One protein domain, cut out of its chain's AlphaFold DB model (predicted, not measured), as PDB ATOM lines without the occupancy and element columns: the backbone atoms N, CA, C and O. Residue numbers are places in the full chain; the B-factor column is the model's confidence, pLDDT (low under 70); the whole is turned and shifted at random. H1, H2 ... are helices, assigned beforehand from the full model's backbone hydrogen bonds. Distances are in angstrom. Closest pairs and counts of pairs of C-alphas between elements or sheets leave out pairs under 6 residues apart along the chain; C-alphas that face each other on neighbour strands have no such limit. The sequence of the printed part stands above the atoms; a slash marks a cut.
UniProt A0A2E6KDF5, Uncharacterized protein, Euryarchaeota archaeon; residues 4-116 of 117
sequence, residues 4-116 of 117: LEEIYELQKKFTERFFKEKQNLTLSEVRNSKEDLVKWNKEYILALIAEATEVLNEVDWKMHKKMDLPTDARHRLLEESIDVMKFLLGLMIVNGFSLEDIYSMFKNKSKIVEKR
ATOM      1  N   LEU A   4      13.062  -2.356  56.184       95.56
ATOM      2  CA  LEU A   4      12.324  -2.319  54.924       95.56
ATOM      3  C   LEU A   4      10.816  -2.318  55.191       95.56
ATOM      4  O   LEU A   4      10.082  -1.586  54.534       95.56
ATOM      5  N   GLU A   5      10.375  -3.082  56.188       97.75
ATOM      6  CA  GLU A   5       8.998  -3.075  56.674       97.75
ATOM      7  C   GLU A   5       8.586  -1.694  57.195       97.75
ATOM      8  O   GLU A   5       7.527  -1.188  56.824       97.75
ATOM      9  N   GLU A   6       9.461  -1.019  57.944       98.25
ATOM     10  CA  GLU A   6       9.228   0.360  58.384       98.25
ATOM     11  C   GLU A   6       9.072   1.333  57.205       98.25
ATOM     12  O   GLU A   6       8.111   2.103  57.157       98.25
ATOM     13  N   ILE A   7       9.984   1.275  56.228       98.31
ATOM     14  CA  ILE A   7       9.944   2.118  55.023       98.31
ATOM     15  C   ILE A   7       8.653   1.883  54.235       98.31
ATOM     16  O   ILE A   7       7.987   2.841  53.829       98.31
ATOM     17  N   TYR A   8       8.287   0.619  54.027       98.50
ATOM     18  CA  TYR A   8       7.080   0.254  53.299       98.50
ATOM     19  C   TYR A   8       5.825   0.791  53.998       98.50
ATOM     20  O   TYR A   8       4.990   1.426  53.354       98.50
ATOM     21  N   GLU A   9       5.707   0.618  55.317       98.44
ATOM     22  CA  GLU A   9       4.550   1.100  56.076       98.44
ATOM     23  C   GLU A   9       4.478   2.634  56.142       98.44
ATOM     24  O   GLU A   9       3.383   3.201  56.078       98.44
ATOM     25  N   LEU A  10       5.617   3.335  56.205       98.56
ATOM     26  CA  LEU A  10       5.660   4.797  56.083       98.56
ATOM     27  C   LEU A  10       5.123   5.258  54.724       98.56
ATOM     28  O   LEU A  10       4.268   6.149  54.666       98.56
ATOM     29  N   GLN A  11       5.574   4.629  53.636       98.62
ATOM     30  CA  GLN A  11       5.118   4.975  52.293       98.62
ATOM     31  C   GLN A  11       3.646   4.615  52.082       98.62
ATOM     32  O   GLN A  11       2.903   5.398  51.494       98.62
ATOM     33  N   LYS A  12       3.190   3.469  52.590       98.62
ATOM     34  CA  LYS A  12       1.790   3.040  52.504       98.62
ATOM     35  C   LYS A  12       0.854   4.025  53.189       98.62
ATOM     36  O   LYS A  12      -0.093   4.483  52.553       98.62
ATOM     37  N   LYS A  13       1.170   4.435  54.422       98.56
ATOM     38  CA  LYS A  13       0.404   5.461  55.151       98.56
ATOM     39  C   LYS A  13       0.360   6.783  54.392       98.56
ATOM     40  O   LYS A  13      -0.692   7.416  54.319       98.56
ATOM     41  N   PHE A  14       1.488   7.205  53.821       98.62
ATOM     42  CA  PHE A  14       1.535   8.411  52.999       98.62
ATOM     43  C   PHE A  14       0.639   8.290  51.762       98.62
ATOM     44  O   PHE A  14      -0.169   9.182  51.515       98.62
ATOM     45  N   THR A  15       0.750   7.191  51.015       98.50
ATOM     46  CA  THR A  15      -0.033   6.938  49.803       98.50
ATOM     47  C   THR A  15      -1.533   6.909  50.118       98.50
ATOM     48  O   THR A  15      -2.305   7.617  49.479       98.50
ATOM     49  N   GLU A  16      -1.958   6.183  51.153       98.56
ATOM     50  CA  GLU A  16      -3.359   6.157  51.601       98.56
ATOM     51  C   GLU A  16      -3.876   7.558  51.955       98.56
ATOM     52  O   GLU A  16      -4.966   7.947  51.529       98.56
ATOM     53  N   ARG A  17      -3.076   8.347  52.683       98.62
ATOM     54  CA  ARG A  17      -3.419   9.728  53.035       98.62
ATOM     55  C   ARG A  17      -3.511  10.629  51.805       98.62
ATOM     56  O   ARG A  17      -4.452  11.407  51.709       98.62
ATOM     57  N   PHE A  18      -2.577  10.517  50.861       98.38
ATOM     58  CA  PHE A  18      -2.592  11.286  49.615       98.38
ATOM     59  C   PHE A  18      -3.885  11.049  48.831       98.38
ATOM     60  O   PHE A  18      -4.561  12.007  48.464       98.38
ATOM     61  N   PHE A  19      -4.269   9.789  48.625       98.50
ATOM     62  CA  PHE A  19      -5.501   9.465  47.906       98.50
ATOM     63  C   PHE A  19      -6.741   9.969  48.644       98.50
ATOM     64  O   PHE A  19      -7.597  10.615  48.037       98.50
ATOM     65  N   LYS A  20      -6.792   9.777  49.966       98.19
ATOM     66  CA  LYS A  20      -7.916  10.239  50.781       98.19
ATOM     67  C   LYS A  20      -8.060  11.762  50.758       98.19
ATOM     68  O   LYS A  20      -9.151  12.268  50.533       98.19
ATOM     69  N   GLU A  21      -6.977  12.495  50.994       98.19
ATOM     70  CA  GLU A  21      -7.023  13.946  51.206       98.19
ATOM     71  C   GLU A  21      -6.946  14.761  49.912       98.19
ATOM     72  O   GLU A  21      -7.474  15.869  49.862       98.19
ATOM     73  N   LYS A  22      -6.260  14.260  48.877       97.56
ATOM     74  CA  LYS A  22      -6.038  15.005  47.623       97.56
ATOM     75  C   LYS A  22      -6.916  14.543  46.477       97.56
ATOM     76  O   LYS A  22      -7.197  15.344  45.595       97.56
ATOM     77  N   GLN A  23      -7.327  13.277  46.482       97.12
ATOM     78  CA  GLN A  23      -8.126  12.698  45.400       97.12
ATOM     79  C   GLN A  23      -9.553  12.366  45.838       97.12
ATOM     80  O   GLN A  23     -10.385  12.095  44.982       97.12
ATOM     81  N   ASN A  24      -9.843  12.416  47.147       97.69
ATOM     82  CA  ASN A  24     -11.106  11.965  47.729       97.69
ATOM     83  C   ASN A  24     -11.450  10.521  47.310       97.69
ATOM     84  O   ASN A  24     -12.593  10.212  46.980       97.69
ATOM     85  N   LEU A  25     -10.429   9.657  47.292       97.50
ATOM     86  CA  LEU A  25     -10.514   8.247  46.914       97.50
ATOM     87  C   LEU A  25      -9.787   7.375  47.940       97.50
ATOM     88  O   LEU A  25      -8.824   7.791  48.584       97.50
ATOM     89  N   THR A  26     -10.203   6.124  48.051       98.25
ATOM     90  CA  THR A  26      -9.460   5.053  48.716       98.25
ATOM     91  C   THR A  26      -8.655   4.248  47.697       98.25
ATOM     92  O   THR A  26      -8.985   4.188  46.513       98.25
ATOM     93  N   LEU A  27      -7.617   3.542  48.156       97.88
ATOM     94  CA  LEU A  27      -6.869   2.627  47.282       97.88
ATOM     95  C   LEU A  27      -7.736   1.479  46.747       97.88
ATOM     96  O   LEU A  27      -7.469   0.969  45.664       97.88
ATOM     97  N   SER A  28      -8.777   1.079  47.483       97.94
ATOM     98  CA  SER A  28      -9.731   0.066  47.020       97.94
ATOM     99  C   SER A  28     -10.534   0.570  45.819       97.94
ATOM    100  O   SER A  28     -10.627  -0.122  44.808       97.94
ATOM    101  N   GLU A  29     -11.053   1.800  45.883       98.19
ATOM    102  CA  GLU A  29     -11.785   2.422  44.770       98.19
ATOM    103  C   GLU A  29     -10.903   2.563  43.527       98.19
ATOM    104  O   GLU A  29     -11.320   2.173  42.438       98.19
ATOM    105  N   VAL A  30      -9.653   3.004  43.701       98.00
ATOM    106  CA  VAL A  30      -8.678   3.105  42.603       98.00
ATOM    107  C   VAL A  30      -8.436   1.751  41.933       98.00
ATOM    108  O   VAL A  30      -8.414   1.672  40.710       98.00
ATOM    109  N   ARG A  31      -8.280   0.669  42.707       97.81
ATOM    110  CA  ARG A  31      -8.035  -0.682  42.162       97.81
ATOM    111  C   ARG A  31      -9.256  -1.282  41.470       97.81
ATOM    112  O   ARG A  31      -9.094  -2.060  40.535       97.81
ATOM    113  N   ASN A  32     -10.457  -0.927  41.918       98.00
ATOM    114  CA  ASN A  32     -11.710  -1.416  41.340       98.00
ATOM    115  C   ASN A  32     -12.138  -0.634  40.084       98.00
ATOM    116  O   ASN A  32     -13.034  -1.075  39.365       98.00
ATOM    117  N   SER A  33     -11.491   0.496  39.792       97.75
ATOM    118  CA  SER A  33     -11.720   1.315  38.603       97.75
ATOM    119  C   SER A  33     -10.592   1.114  37.591       97.75
ATOM    120  O   SER A  33      -9.444   1.491  37.816       97.75
ATOM    121  N   LYS A  34     -10.910   0.534  36.425       96.94
ATOM    122  CA  LYS A  34      -9.923   0.343  35.346       96.94
ATOM    123  C   LYS A  34      -9.328   1.675  34.879       96.94
ATOM    124  O   LYS A  34      -8.145   1.734  34.556       96.94
ATOM    125  N   GLU A  35     -10.149   2.721  34.822       98.06
ATOM    126  CA  GLU A  35      -9.721   4.055  34.409       98.06
ATOM    127  C   GLU A  35      -8.751   4.667  35.424       98.06
ATOM    128  O   GLU A  35      -7.657   5.091  35.043       98.06
ATOM    129  N   ASP A  36      -9.094   4.640  36.716       98.00
ATOM    130  CA  ASP A  36      -8.227   5.183  37.762       98.00
ATOM    131  C   ASP A  36      -6.934   4.390  37.887       98.00
ATOM    132  O   ASP A  36      -5.862   4.980  38.013       98.00
ATOM    133  N   LEU A  37      -6.996   3.061  37.796       97.62
ATOM    134  CA  LEU A  37      -5.800   2.235  37.848       97.62
ATOM    135  C   LEU A  37      -4.835   2.586  36.706       97.62
ATOM    136  O   LEU A  37      -3.638   2.738  36.950       97.62
ATOM    137  N   VAL A  38      -5.340   2.777  35.479       98.56
ATOM    138  CA  VAL A  38      -4.525   3.229  34.336       98.56
ATOM    139  C   VAL A  38      -3.959   4.624  34.587       98.56
ATOM    140  O   VAL A  38      -2.757   4.837  34.410       98.56
ATOM    141  N   LYS A  39      -4.802   5.568  35.022       98.44
ATOM    142  CA  LYS A  39      -4.396   6.941  35.330       98.44
ATOM    143  C   LYS A  39      -3.258   6.951  36.346       98.44
ATOM    144  O   LYS A  39      -2.199   7.493  36.053       98.44
ATOM    145  N   TRP A  40      -3.439   6.325  37.503       98.50
ATOM    146  CA  TRP A  40      -2.468   6.396  38.590       98.50
ATOM    147  C   TRP A  40      -1.191   5.620  38.294       98.50
ATOM    148  O   TRP A  40      -0.120   6.126  38.605       98.50
ATOM    149  N   ASN A  41      -1.252   4.476  37.605       98.69
ATOM    150  CA  ASN A  41      -0.028   3.831  37.120       98.69
ATOM    151  C   ASN A  41       0.785   4.788  36.233       98.69
ATOM    152  O   ASN A  41       1.986   4.945  36.440       98.69
ATOM    153  N   LYS A  42       0.129   5.480  35.293       98.75
ATOM    154  CA  LYS A  42       0.785   6.468  34.428       98.75
ATOM    155  C   LYS A  42       1.360   7.641  35.231       98.75
ATOM    156  O   LYS A  42       2.521   7.973  35.024       98.75
ATOM    157  N   GLU A  43       0.596   8.244  36.144       98.69
ATOM    158  CA  GLU A  43       1.072   9.388  36.943       98.69
ATOM    159  C   GLU A  43       2.276   9.016  37.828       98.69
ATOM    160  O   GLU A  43       3.270   9.736  37.838       98.69
ATOM    161  N   TYR A  44       2.246   7.862  38.506       98.69
ATOM    162  CA  TYR A  44       3.382   7.394  39.312       98.69
ATOM    163  C   TYR A  44       4.625   7.099  38.463       98.69
ATOM    164  O   TYR A  44       5.735   7.408  38.886       98.69
ATOM    165  N   ILE A  45       4.460   6.523  37.266       98.81
ATOM    166  CA  ILE A  45       5.579   6.261  36.347       98.81
ATOM    167  C   ILE A  45       6.171   7.572  35.819       98.81
ATOM    168  O   ILE A  45       7.391   7.705  35.769       98.81
ATOM    169  N   LEU A  46       5.337   8.542  35.435       98.81
ATOM    170  CA  LEU A  46       5.808   9.846  34.961       98.81
ATOM    171  C   LEU A  46       6.546  10.614  36.061       98.81
ATOM    172  O   LEU A  46       7.609  11.165  35.792       98.81
ATOM    173  N   ALA A  47       6.026  10.599  37.291       98.62
ATOM    174  CA  ALA A  47       6.700  11.198  38.438       98.62
ATOM    175  C   ALA A  47       8.039  10.505  38.729       98.62
ATOM    176  O   ALA A  47       9.056  11.173  38.851       98.62
ATOM    177  N   LEU A  48       8.079   9.167  38.718       98.69
ATOM    178  CA  LEU A  48       9.324   8.408  38.868       98.69
ATOM    179  C   LEU A  48      10.369   8.802  37.814       98.69
ATOM    180  O   LEU A  48      11.538   8.963  38.151       98.69
ATOM    181  N   ILE A  49       9.963   8.955  36.548       98.75
ATOM    182  CA  ILE A  49      10.859   9.398  35.471       98.75
ATOM    183  C   ILE A  49      11.396  10.802  35.761       98.75
ATOM    184  O   ILE A  49      12.590  11.024  35.577       98.75
ATOM    185  N   ALA A  50      10.545  11.725  36.215       98.62
ATOM    186  CA  ALA A  50      10.967  13.073  36.580       98.62
ATOM    187  C   ALA A  50      12.021  13.045  37.701       98.62
ATOM    188  O   ALA A  50      13.113  13.575  37.504       98.62
ATOM    189  N   GLU A  51      11.782  12.319  38.795       98.50
ATOM    190  CA  GLU A  51      12.764  12.230  39.890       98.50
ATOM    191  C   GLU A  51      14.055  11.526  39.459       98.50
ATOM    192  O   GLU A  51      15.155  11.907  39.849       98.50
ATOM    193  N   ALA A  52      13.971  10.533  38.570       98.56
ATOM    194  CA  ALA A  52      15.168   9.903  38.018       98.56
ATOM    195  C   ALA A  52      16.008  10.892  37.187       98.56
ATOM    196  O   ALA A  52      17.233  10.754  37.116       98.56
ATOM    197  N   THR A  53      15.378  11.896  36.566       97.94
ATOM    198  CA  THR A  53      16.113  12.981  35.906       97.94
ATOM    199  C   THR A  53      16.723  13.972  36.894       97.94
ATOM    200  O   THR A  53      17.803  14.484  36.603       97.94
ATOM    201  N   GLU A  54      16.121  14.179  38.067       97.19
ATOM    202  CA  GLU A  54      16.734  14.964  39.147       97.19
ATOM    203  C   GLU A  54      17.959  14.244  39.729       97.19
ATOM    204  O   GLU A  54      19.034  14.835  39.804       97.19
ATOM    205  N   VAL A  55      17.882  12.926  39.961       97.62
ATOM    206  CA  VAL A  55      19.053  12.094  40.317       97.62
ATOM    207  C   VAL A  55      20.189  12.280  39.309       97.62
ATOM    208  O   VAL A  55      21.350  12.446  39.687       97.62
ATOM    209  N   LEU A  56      19.868  12.260  38.010       96.19
ATOM    210  CA  LEU A  56      20.854  12.470  36.952       96.19
ATOM    211  C   LEU A  56      21.471  13.878  37.015       96.19
ATOM    212  O   LEU A  56      22.651  14.032  36.716       96.19
ATOM    213  N   ASN A  57      20.715  14.902  37.412       94.00
ATOM    214  CA  ASN A  57      21.211  16.275  37.512       94.00
ATOM    215  C   ASN A  57      22.180  16.502  38.684       94.00
ATOM    216  O   ASN A  57      22.943  17.468  38.640       94.00
ATOM    217  N   GLU A  58      22.229  15.599  39.664       95.31
ATOM    218  CA  GLU A  58      23.172  15.661  40.791       95.31
ATOM    219  C   GLU A  58      24.544  15.026  40.490       95.31
ATOM    220  O   GLU A  58      25.412  14.935  41.364       95.31
ATOM    221  N   VAL A  59      24.783  14.613  39.240       93.56
ATOM    222  CA  VAL A  59      26.084  14.136  38.751       93.56
ATOM    223  C   VAL A  59      26.533  14.900  37.501       93.56
ATOM    224  O   VAL A  59      25.721  15.372  36.711       93.56
ATOM    225  N   ASP A  60      27.845  15.016  37.289       92.75
ATOM    226  CA  ASP A  60      28.418  15.723  36.131       92.75
ATOM    227  C   ASP A  60      28.361  14.844  34.872       92.75
ATOM    228  O   ASP A  60      29.348  14.243  34.447       92.75
ATOM    229  N   TRP A  61      27.161  14.690  34.310       93.69
ATOM    230  CA  TRP A  61      26.899  13.759  33.207       93.69
ATOM    231  C   TRP A  61      26.996  14.393  31.812       93.69
ATOM    232  O   TRP A  61      27.049  13.685  30.802       93.69
ATOM    233  N   LYS A  62      26.971  15.729  31.712       91.06
ATOM    234  CA  LYS A  62      26.864  16.429  30.422       91.06
ATOM    235  C   LYS A  62      28.188  16.376  29.664       91.06
ATOM    236  O   LYS A  62      29.116  17.120  29.940       91.06
ATOM    237  N   MET A  63      28.230  15.587  28.593       90.12
ATOM    238  CA  MET A  63      29.443  15.405  27.778       90.12
ATOM    239  C   MET A  63      30.030  16.699  27.186       90.12
ATOM    240  O   MET A  63      31.220  16.756  26.897       90.12
ATOM    241  N   HIS A  64      29.204  17.726  26.961       91.25
ATOM    242  CA  HIS A  64      29.608  18.966  26.288       91.25
ATOM    243  C   HIS A  64      29.939  20.120  27.243       91.25
ATOM    244  O   HIS A  64      30.313  21.196  26.776       91.25
ATOM    245  N   LYS A  65      29.761  19.954  28.560       91.38
ATOM    246  CA  LYS A  65      30.109  20.983  29.546       91.38
ATOM    247  C   LYS A  65      30.266  20.390  30.936       91.38
ATOM    248  O   LYS A  65      29.440  19.589  31.352       91.38
ATOM    249  N   LYS A  66      31.259  20.885  31.671       89.25
ATOM    250  CA  LYS A  66      31.399  20.596  33.096       89.25
ATOM    251  C   LYS A  66      30.262  21.255  33.875       89.25
ATOM    252  O   LYS A  66      29.977  22.438  33.665       89.25
ATOM    253  N   MET A  67      29.619  20.500  34.751       89.31
ATOM    254  CA  MET A  67      28.627  21.009  35.690       89.31
ATOM    255  C   MET A  67      29.319  21.537  36.951       89.31
ATOM    256  O   MET A  67      30.222  20.901  37.493       89.31
ATOM    257  N   ASP A  68      28.898  22.717  37.407       89.19
ATOM    258  CA  ASP A  68      29.276  23.236  38.721       89.19
ATOM    259  C   ASP A  68      28.300  22.660  39.748       89.19
ATOM    260  O   ASP A  68      27.200  23.178  39.945       89.19
ATOM    261  N   LEU A  69      28.646  21.488  40.282       89.69
ATOM    262  CA  LEU A  69      27.818  20.797  41.265       89.69
ATOM    263  C   LEU A  69      27.985  21.452  42.640       89.69
ATOM    264  O   LEU A  69      29.113  21.779  43.024       89.69
ATOM    265  N   PRO A  70      26.899  21.604  43.415       89.00
ATOM    266  CA  PRO A  70      26.990  22.188  44.738       89.00
ATOM    267  C   PRO A  70      27.753  21.262  45.696       89.00
ATOM    268  O   PRO A  70      27.880  20.053  45.487       89.00
ATOM    269  N   THR A  71      28.273  21.827  46.784       92.81
ATOM    270  CA  THR A  71      29.096  21.091  47.762       92.81
ATOM    271  C   THR A  71      28.353  19.948  48.454       92.81
ATOM    272  O   THR A  71      28.977  19.025  48.972       92.81
ATOM    273  N   ASP A  72      27.025  20.003  48.465       94.06
ATOM    274  CA  ASP A  72      26.115  19.016  49.038       94.06
ATOM    275  C   ASP A  72      25.530  18.045  47.995       94.06
ATOM    276  O   ASP A  72      24.636  17.271  48.329       94.06
ATOM    277  N   ALA A  73      26.060  17.994  46.763       92.12
ATOM    278  CA  ALA A  73      25.542  17.141  45.680       92.12
ATOM    279  C   ALA A  73      25.368  15.661  46.075       92.12
ATOM    280  O   ALA A  73      24.437  14.995  45.644       92.12
ATOM    281  N   ARG A  74      26.227  15.129  46.957       94.56
ATOM    282  CA  ARG A  74      26.096  13.759  47.498       94.56
ATOM    283  C   ARG A  74      24.835  13.553  48.337       94.56
ATOM    284  O   ARG A  74      24.290  12.453  48.326       94.56
ATOM    285  N   HIS A  75      24.434  14.565  49.101       96.81
ATOM    286  CA  HIS A  75      23.211  14.536  49.898       96.81
ATOM    287  C   HIS A  75      21.992  14.626  48.988       96.81
ATOM    288  O   HIS A  75      21.125  13.763  49.063       96.81
ATOM    289  N   ARG A  76      21.996  15.592  48.065       96.81
ATOM    290  CA  ARG A  76      20.924  15.779  47.083       96.81
ATOM    291  C   ARG A  76      20.720  14.524  46.237       96.81
ATOM    292  O   ARG A  76      19.610  14.025  46.146       96.81
ATOM    293  N   LEU A  77      21.801  13.902  45.762       97.38
ATOM    294  CA  LEU A  77      21.740  12.623  45.045       97.38
ATOM    295  C   LEU A  77      21.002  11.532  45.837       97.38
ATOM    296  O   LEU A  77      20.250  10.753  45.252       97.38
ATOM    297  N   LEU A  78      21.227  11.449  47.154       98.25
ATOM    298  CA  LEU A  78      20.516  10.505  48.013       98.25
ATOM    299  C   LEU A  78      19.039  10.890  48.154       98.25
ATOM    300  O   LEU A  78      18.201  10.002  48.049       98.25
ATOM    301  N   GLU A  79      18.724  12.165  48.375       98.25
ATOM    302  CA  GLU A  79      17.341  12.653  48.476       98.25
ATOM    303  C   GLU A  79      16.535  12.323  47.216       98.25
ATOM    304  O   GLU A  79      15.546  11.598  47.311       98.25
ATOM    305  N   GLU A  80      17.033  12.699  46.037       98.25
ATOM    306  CA  GLU A  80      16.357  12.417  44.764       98.25
ATOM    307  C   GLU A  80      16.244  10.900  44.509       98.25
ATOM    308  O   GLU A  80      15.238  10.391  44.009       98.25
ATOM    309  N   SER A  81      17.250  10.114  44.923       98.56
ATOM    310  CA  SER A  81      17.187   8.645  44.832       98.56
ATOM    311  C   SER A  81      16.095   8.062  45.730       98.56
ATOM    312  O   SER A  81      15.464   7.056  45.386       98.56
ATOM    313  N   ILE A  82      15.865   8.671  46.895       98.56
ATOM    314  CA  ILE A  82      14.771   8.293  47.786       98.56
ATOM    315  C   ILE A  82      13.432   8.690  47.168       98.56
ATOM    316  O   ILE A  82      12.504   7.888  47.254       98.56
ATOM    317  N   ASP A  83      13.314   9.826  46.488       98.62
ATOM    318  CA  ASP A  83      12.064  10.210  45.826       98.62
ATOM    319  C   ASP A  83      11.697   9.256  44.679       98.62
ATOM    320  O   ASP A  83      10.557   8.774  44.621       98.62
ATOM    321  N   VAL A  84      12.675   8.803  43.886       98.81
ATOM    322  CA  VAL A  84      12.492   7.681  42.941       98.81
ATOM    323  C   VAL A  84      11.957   6.435  43.660       98.81
ATOM    324  O   VAL A  84      10.989   5.812  43.208       98.81
ATOM    325  N   MET A  85      12.551   6.067  44.803       98.56
ATOM    326  CA  MET A  85      12.102   4.920  45.598       98.56
ATOM    327  C   MET A  85      10.668   5.105  46.118       98.56
ATOM    328  O   MET A  85       9.892   4.148  46.104       98.56
ATOM    329  N   LYS A  86      10.283   6.312  46.545       98.69
ATOM    330  CA  LYS A  86       8.929   6.619  47.033       98.69
ATOM    331  C   LYS A  86       7.886   6.455  45.939       98.69
ATOM    332  O   LYS A  86       6.855   5.830  46.195       98.69
ATOM    333  N   PHE A  87       8.142   6.952  44.728       98.75
ATOM    334  CA  PHE A  87       7.220   6.756  43.608       98.75
ATOM    335  C   PHE A  87       7.155   5.294  43.172       98.75
ATOM    336  O   PHE A  87       6.064   4.789  42.907       98.75
ATOM    337  N   LEU A  88       8.277   4.573  43.184       98.75
ATOM    338  CA  LEU A  88       8.296   3.145  42.874       98.75
ATOM    339  C   LEU A  88       7.503   2.314  43.900       98.75
ATOM    340  O   LEU A  88       6.686   1.474  43.526       98.75
ATOM    341  N   LEU A  89       7.703   2.555  45.198       98.56
ATOM    342  CA  LEU A  89       6.933   1.898  46.257       98.56
ATOM    343  C   LEU A  89       5.455   2.297  46.198       98.56
ATOM    344  O   LEU A  89       4.582   1.439  46.301       98.56
ATOM    345  N   GLY A  90       5.164   3.581  45.984       98.62
ATOM    346  CA  GLY A  90       3.806   4.086  45.808       98.62
ATOM    347  C   GLY A  90       3.078   3.409  44.647       98.62
ATOM    348  O   GLY A  90       1.941   2.978  44.823       98.62
ATOM    349  N   LEU A  91       3.755   3.209  43.513       98.75
ATOM    350  CA  LEU A  91       3.244   2.454  42.369       98.75
ATOM    351  C   LEU A  91       2.875   1.017  42.762       98.75
ATOM    352  O   LEU A  91       1.783   0.550  42.436       98.75
ATOM    353  N   MET A  92       3.749   0.313  43.489       98.69
ATOM    354  CA  MET A  92       3.460  -1.052  43.948       98.69
ATOM    355  C   MET A  92       2.264  -1.091  44.913       98.69
ATOM    356  O   MET A  92       1.380  -1.938  44.774       98.69
ATOM    357  N   ILE A  93       2.190  -0.127  45.832       98.62
ATOM    358  CA  ILE A  93       1.109   0.002  46.817       98.62
ATOM    359  C   ILE A  93      -0.227   0.329  46.140       98.62
ATOM    360  O   ILE A  93      -1.247  -0.259  46.501       98.62
ATOM    361  N   VAL A  94      -0.257   1.214  45.140       98.44
ATOM    362  CA  VAL A  94      -1.476   1.513  44.365       98.44
ATOM    363  C   VAL A  94      -2.020   0.249  43.709       98.44
ATOM    364  O   VAL A  94      -3.215  -0.020  43.811       98.44
ATOM    365  N   ASN A  95      -1.142  -0.586  43.151       98.50
ATOM    366  CA  ASN A  95      -1.516  -1.865  42.542       98.50
ATOM    367  C   ASN A  95      -1.836  -2.978  43.559       98.50
ATOM    368  O   ASN A  95      -2.304  -4.044  43.171       98.50
ATOM    369  N   GLY A  96      -1.648  -2.730  44.858       98.06
ATOM    370  CA  GLY A  96      -2.060  -3.646  45.921       98.06
ATOM    371  C   GLY A  96      -1.063  -4.732  46.279       98.06
ATOM    372  O   GLY A  96      -1.441  -5.658  46.991       98.06
ATOM    373  N   PHE A  97       0.189  -4.603  45.852       98.56
ATOM    374  CA  PHE A  97       1.241  -5.521  46.267       98.56
ATOM    375  C   PHE A  97       1.642  -5.256  47.713       98.56
ATOM    376  O   PHE A  97       1.919  -4.116  48.090       98.56
ATOM    377  N   SER A  98       1.668  -6.315  48.514       98.12
ATOM    378  CA  SER A  98       2.180  -6.289  49.880       98.12
ATOM    379  C   SER A  98       3.710  -6.324  49.899       98.12
ATOM    380  O   SER A  98       4.354  -6.678  48.911       98.12
ATOM    381  N   LEU A  99       4.311  -6.012  51.049       97.88
ATOM    382  CA  LEU A  99       5.755  -6.163  51.225       97.88
ATOM    383  C   LEU A  99       6.228  -7.604  50.974       97.88
ATOM    384  O   LEU A  99       7.296  -7.800  50.397       97.88
ATOM    385  N   GLU A 100       5.429  -8.601  51.359       97.94
ATOM    386  CA  GLU A 100       5.762 -10.008  51.123       97.94
ATOM    387  C   GLU A 100       5.774 -10.334  49.623       97.94
ATOM    388  O   GLU A 100       6.708 -10.979  49.146       97.94
ATOM    389  N   ASP A 101       4.806  -9.816  48.854       98.56
ATOM    390  CA  ASP A 101       4.781  -9.975  47.392       98.56
ATOM    391  C   ASP A 101       6.047  -9.385  46.757       98.56
ATOM    392  O   ASP A 101       6.695 -10.020  45.918       98.56
ATOM    393  N   ILE A 102       6.427  -8.180  47.194       98.19
ATOM    394  CA  ILE A 102       7.614  -7.465  46.714       98.19
ATOM    395  C   ILE A 102       8.880  -8.257  47.046       98.19
ATOM    396  O   ILE A 102       9.695  -8.519  46.158       98.19
ATOM    397  N   TYR A 103       9.041  -8.678  48.300       97.69
ATOM    398  CA  TYR A 103      10.202  -9.435  48.765       97.69
ATOM    399  C   TYR A 103      10.348 -10.772  48.029       97.69
ATOM    400  O   TYR A 103      11.426 -11.112  47.523       97.69
ATOM    401  N   SER A 104       9.255 -11.527  47.921       98.12
ATOM    402  CA  SER A 104       9.240 -12.816  47.238       98.12
ATOM    403  C   SER A 104       9.543 -12.673  45.742       98.12
ATOM    404  O   SER A 104      10.373 -13.422  45.212       98.12
ATOM    405  N   MET A 105       8.965 -11.672  45.068       98.31
ATOM    406  CA  MET A 105       9.255 -11.391  43.658       98.31
ATOM    407  C   MET A 105      10.704 -10.941  43.447       98.31
ATOM    408  O   MET A 105      11.360 -11.424  42.520       98.31
ATOM    409  N   PHE A 106      11.234 -10.079  44.320       97.56
ATOM    410  CA  PHE A 106      12.617  -9.613  44.248       97.56
ATOM    411  C   PHE A 106      13.593 -10.792  44.307       97.56
ATOM    412  O   PHE A 106      14.390 -10.975  43.388       97.56
ATOM    413  N   LYS A 107      13.461 -11.677  45.307       98.00
ATOM    414  CA  LYS A 107      14.305 -12.883  45.419       98.00
ATOM    415  C   LYS A 107      14.221 -13.781  44.191       98.00
ATOM    416  O   LYS A 107      15.238 -14.315  43.749       98.00
ATOM    417  N   ASN A 108      13.014 -14.002  43.675       98.12
ATOM    418  CA  ASN A 108      12.825 -14.833  42.493       98.12
ATOM    419  C   ASN A 108      13.546 -14.223  41.284       98.12
ATOM    420  O   ASN A 108      14.298 -14.908  40.587       98.12
ATOM    421  N   LYS A 109      13.378 -12.914  41.072       97.12
ATOM    422  CA  LYS A 109      14.020 -12.198  39.974       97.12
ATOM    423  C   LYS A 109      15.543 -12.210  40.095       97.12
ATOM    424  O   LYS A 109      16.193 -12.481  39.088       97.12
ATOM    425  N   SER A 110      16.102 -12.006  41.289       97.06
ATOM    426  CA  SER A 110      17.553 -12.064  41.529       97.06
ATOM    427  C   SER A 110      18.141 -13.413  41.126       97.06
ATOM    428  O   SER A 110      19.067 -13.451  40.325       97.06
ATOM    429  N   LYS A 111      17.530 -14.528  41.552       96.94
ATOM    430  CA  LYS A 111      17.973 -15.881  41.163       96.94
ATOM    431  C   LYS A 111      17.951 -16.101  39.649       96.94
ATOM    432  O   LYS A 111      18.788 -16.821  39.115       96.94
ATOM    433  N   ILE A 112      16.960 -15.541  38.953       96.12
ATOM    434  CA  ILE A 112      16.849 -15.648  37.492       96.12
ATOM    435  C   ILE A 112      17.931 -14.817  36.801       96.12
ATOM    436  O   ILE A 112      18.469 -15.260  35.791       96.12
ATOM    437  N   VAL A 113      18.219 -13.616  37.308       94.19
ATOM    438  CA  VAL A 113      19.223 -12.710  36.736       94.19
ATOM    439  C   VAL A 113      20.634 -13.239  36.979       94.19
ATOM    440  O   VAL A 113      21.410 -13.281  36.035       94.19
ATOM    441  N   GLU A 114      20.940 -13.726  38.181       95.31
ATOM    442  CA  GLU A 114      22.250 -14.310  38.508       95.31
ATOM    443  C   GLU A 114      22.593 -15.512  37.628       95.31
ATOM    444  O   GLU A 114      23.726 -15.641  37.193       95.31
ATOM    445  N   LYS A 115      21.615 -16.358  37.283       94.19
ATOM    446  CA  LYS A 115      21.824 -17.487  36.357       94.19
ATOM    447  C   LYS A 115      22.168 -17.073  34.921       94.19
ATOM    448  O   LYS A 115      22.484 -17.943  34.114       94.19
ATOM    449  N   ARG A 116      21.977 -15.799  34.569       92.31
ATOM    450  CA  ARG A 116      22.265 -15.248  33.235       92.31
ATOM    451  C   ARG A 116      23.625 -14.550  33.170       92.31
ATOM    452  O   ARG A 116      24.005 -14.155  32.071       92.31
TER     453      ARG A 116
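Overview. This is residues 4 to 116 of the 117 residues of an uncharacterized protein of Euryarchaeota archaeon (UniProt A0A2E6KDF5). A long helical hairpin, H3 and H4 side by side, makes the long axis; H1 crosses H4 near the end of the hairpin away from its loop, and short H2 sits at that same end. H5 turns off from there as an arm, its residues 104 to 114 sticking out with the last two printed residues, while at the far end of the hairpin residues 61 to 66 of the loop stick out. The printed part has 113 residues with five named helices, H1 to H5 in order along the chain, and no named strand; the class is all helix. It is loose, with a radius of gyration of the C-alphas of 17.0 A and spans of 49 by 42 by 27 A.

Arrangement. H1, residues 4 to 23, touches H4, residues 73 to 94, with its residues 8 to 15 alone, on residues 86 to 94. The closest C-alphas are those of Thr 15 and Gly 90, 6.2 A apart, and the lines stand at 70.2 degrees, only just about perpendicular. H1 is close to but not clearly touching H2, residues 27 to 32; the closest C-alphas, of Glu 16 and Leu 27, are 6.6 A apart. H2 and H3, residues 34 to 57, touch only at the corner, and only just, with 3 pairs of C-alphas within 8 A; the closest, of Val 30 and Asp 36, are 5.3 A apart. H2 and H4 only just touch, also with 3 pairs; the closest C-alphas, of Leu 27 and Val 94, are 6.2 A apart. H3 and H4 form a helical hairpin, a shallow tilt of 11 degrees, opposite ways; their closest C-alphas, of Val 55 and Glu 80, are 5.2 A apart. H4 is the hub, touching three other helices. H5, residues 99 to 114, and H4 are near each other. H1 and H5 are close but not clearly touching, with the C-alphas of Tyr 8 and Leu 99 closest at 6.9 A. H1 and H3 are apart, and so are H3 and H5. The helix packing is mostly crossed, but only just: 1 of 3 pairs that touch and have a tilt is shallow. In H1, H2, H3, H4 and H5 every O i to N i+4 pair is within hydrogen-bond range.

Along the chain. H1 begins at C-alpha 4, (12.324, -2.319, 54.924), and is 27.1 A long. H3 is 35.0 A and H4 31.2 A; C-alpha 73 lies at (25.542, 17.141, 45.680). H5 is 22.4 A and ends at C-alpha 114, (22.250, -14.310, 38.508).

Size, cuts and confidence. The C-alphas farthest apart, of Asn 32 and Lys 66, are 49.1 A apart. The printed part has no cut. The link H3 to H4, residues 58 to 72, is long. No printed residue is under 70 in pLDDT.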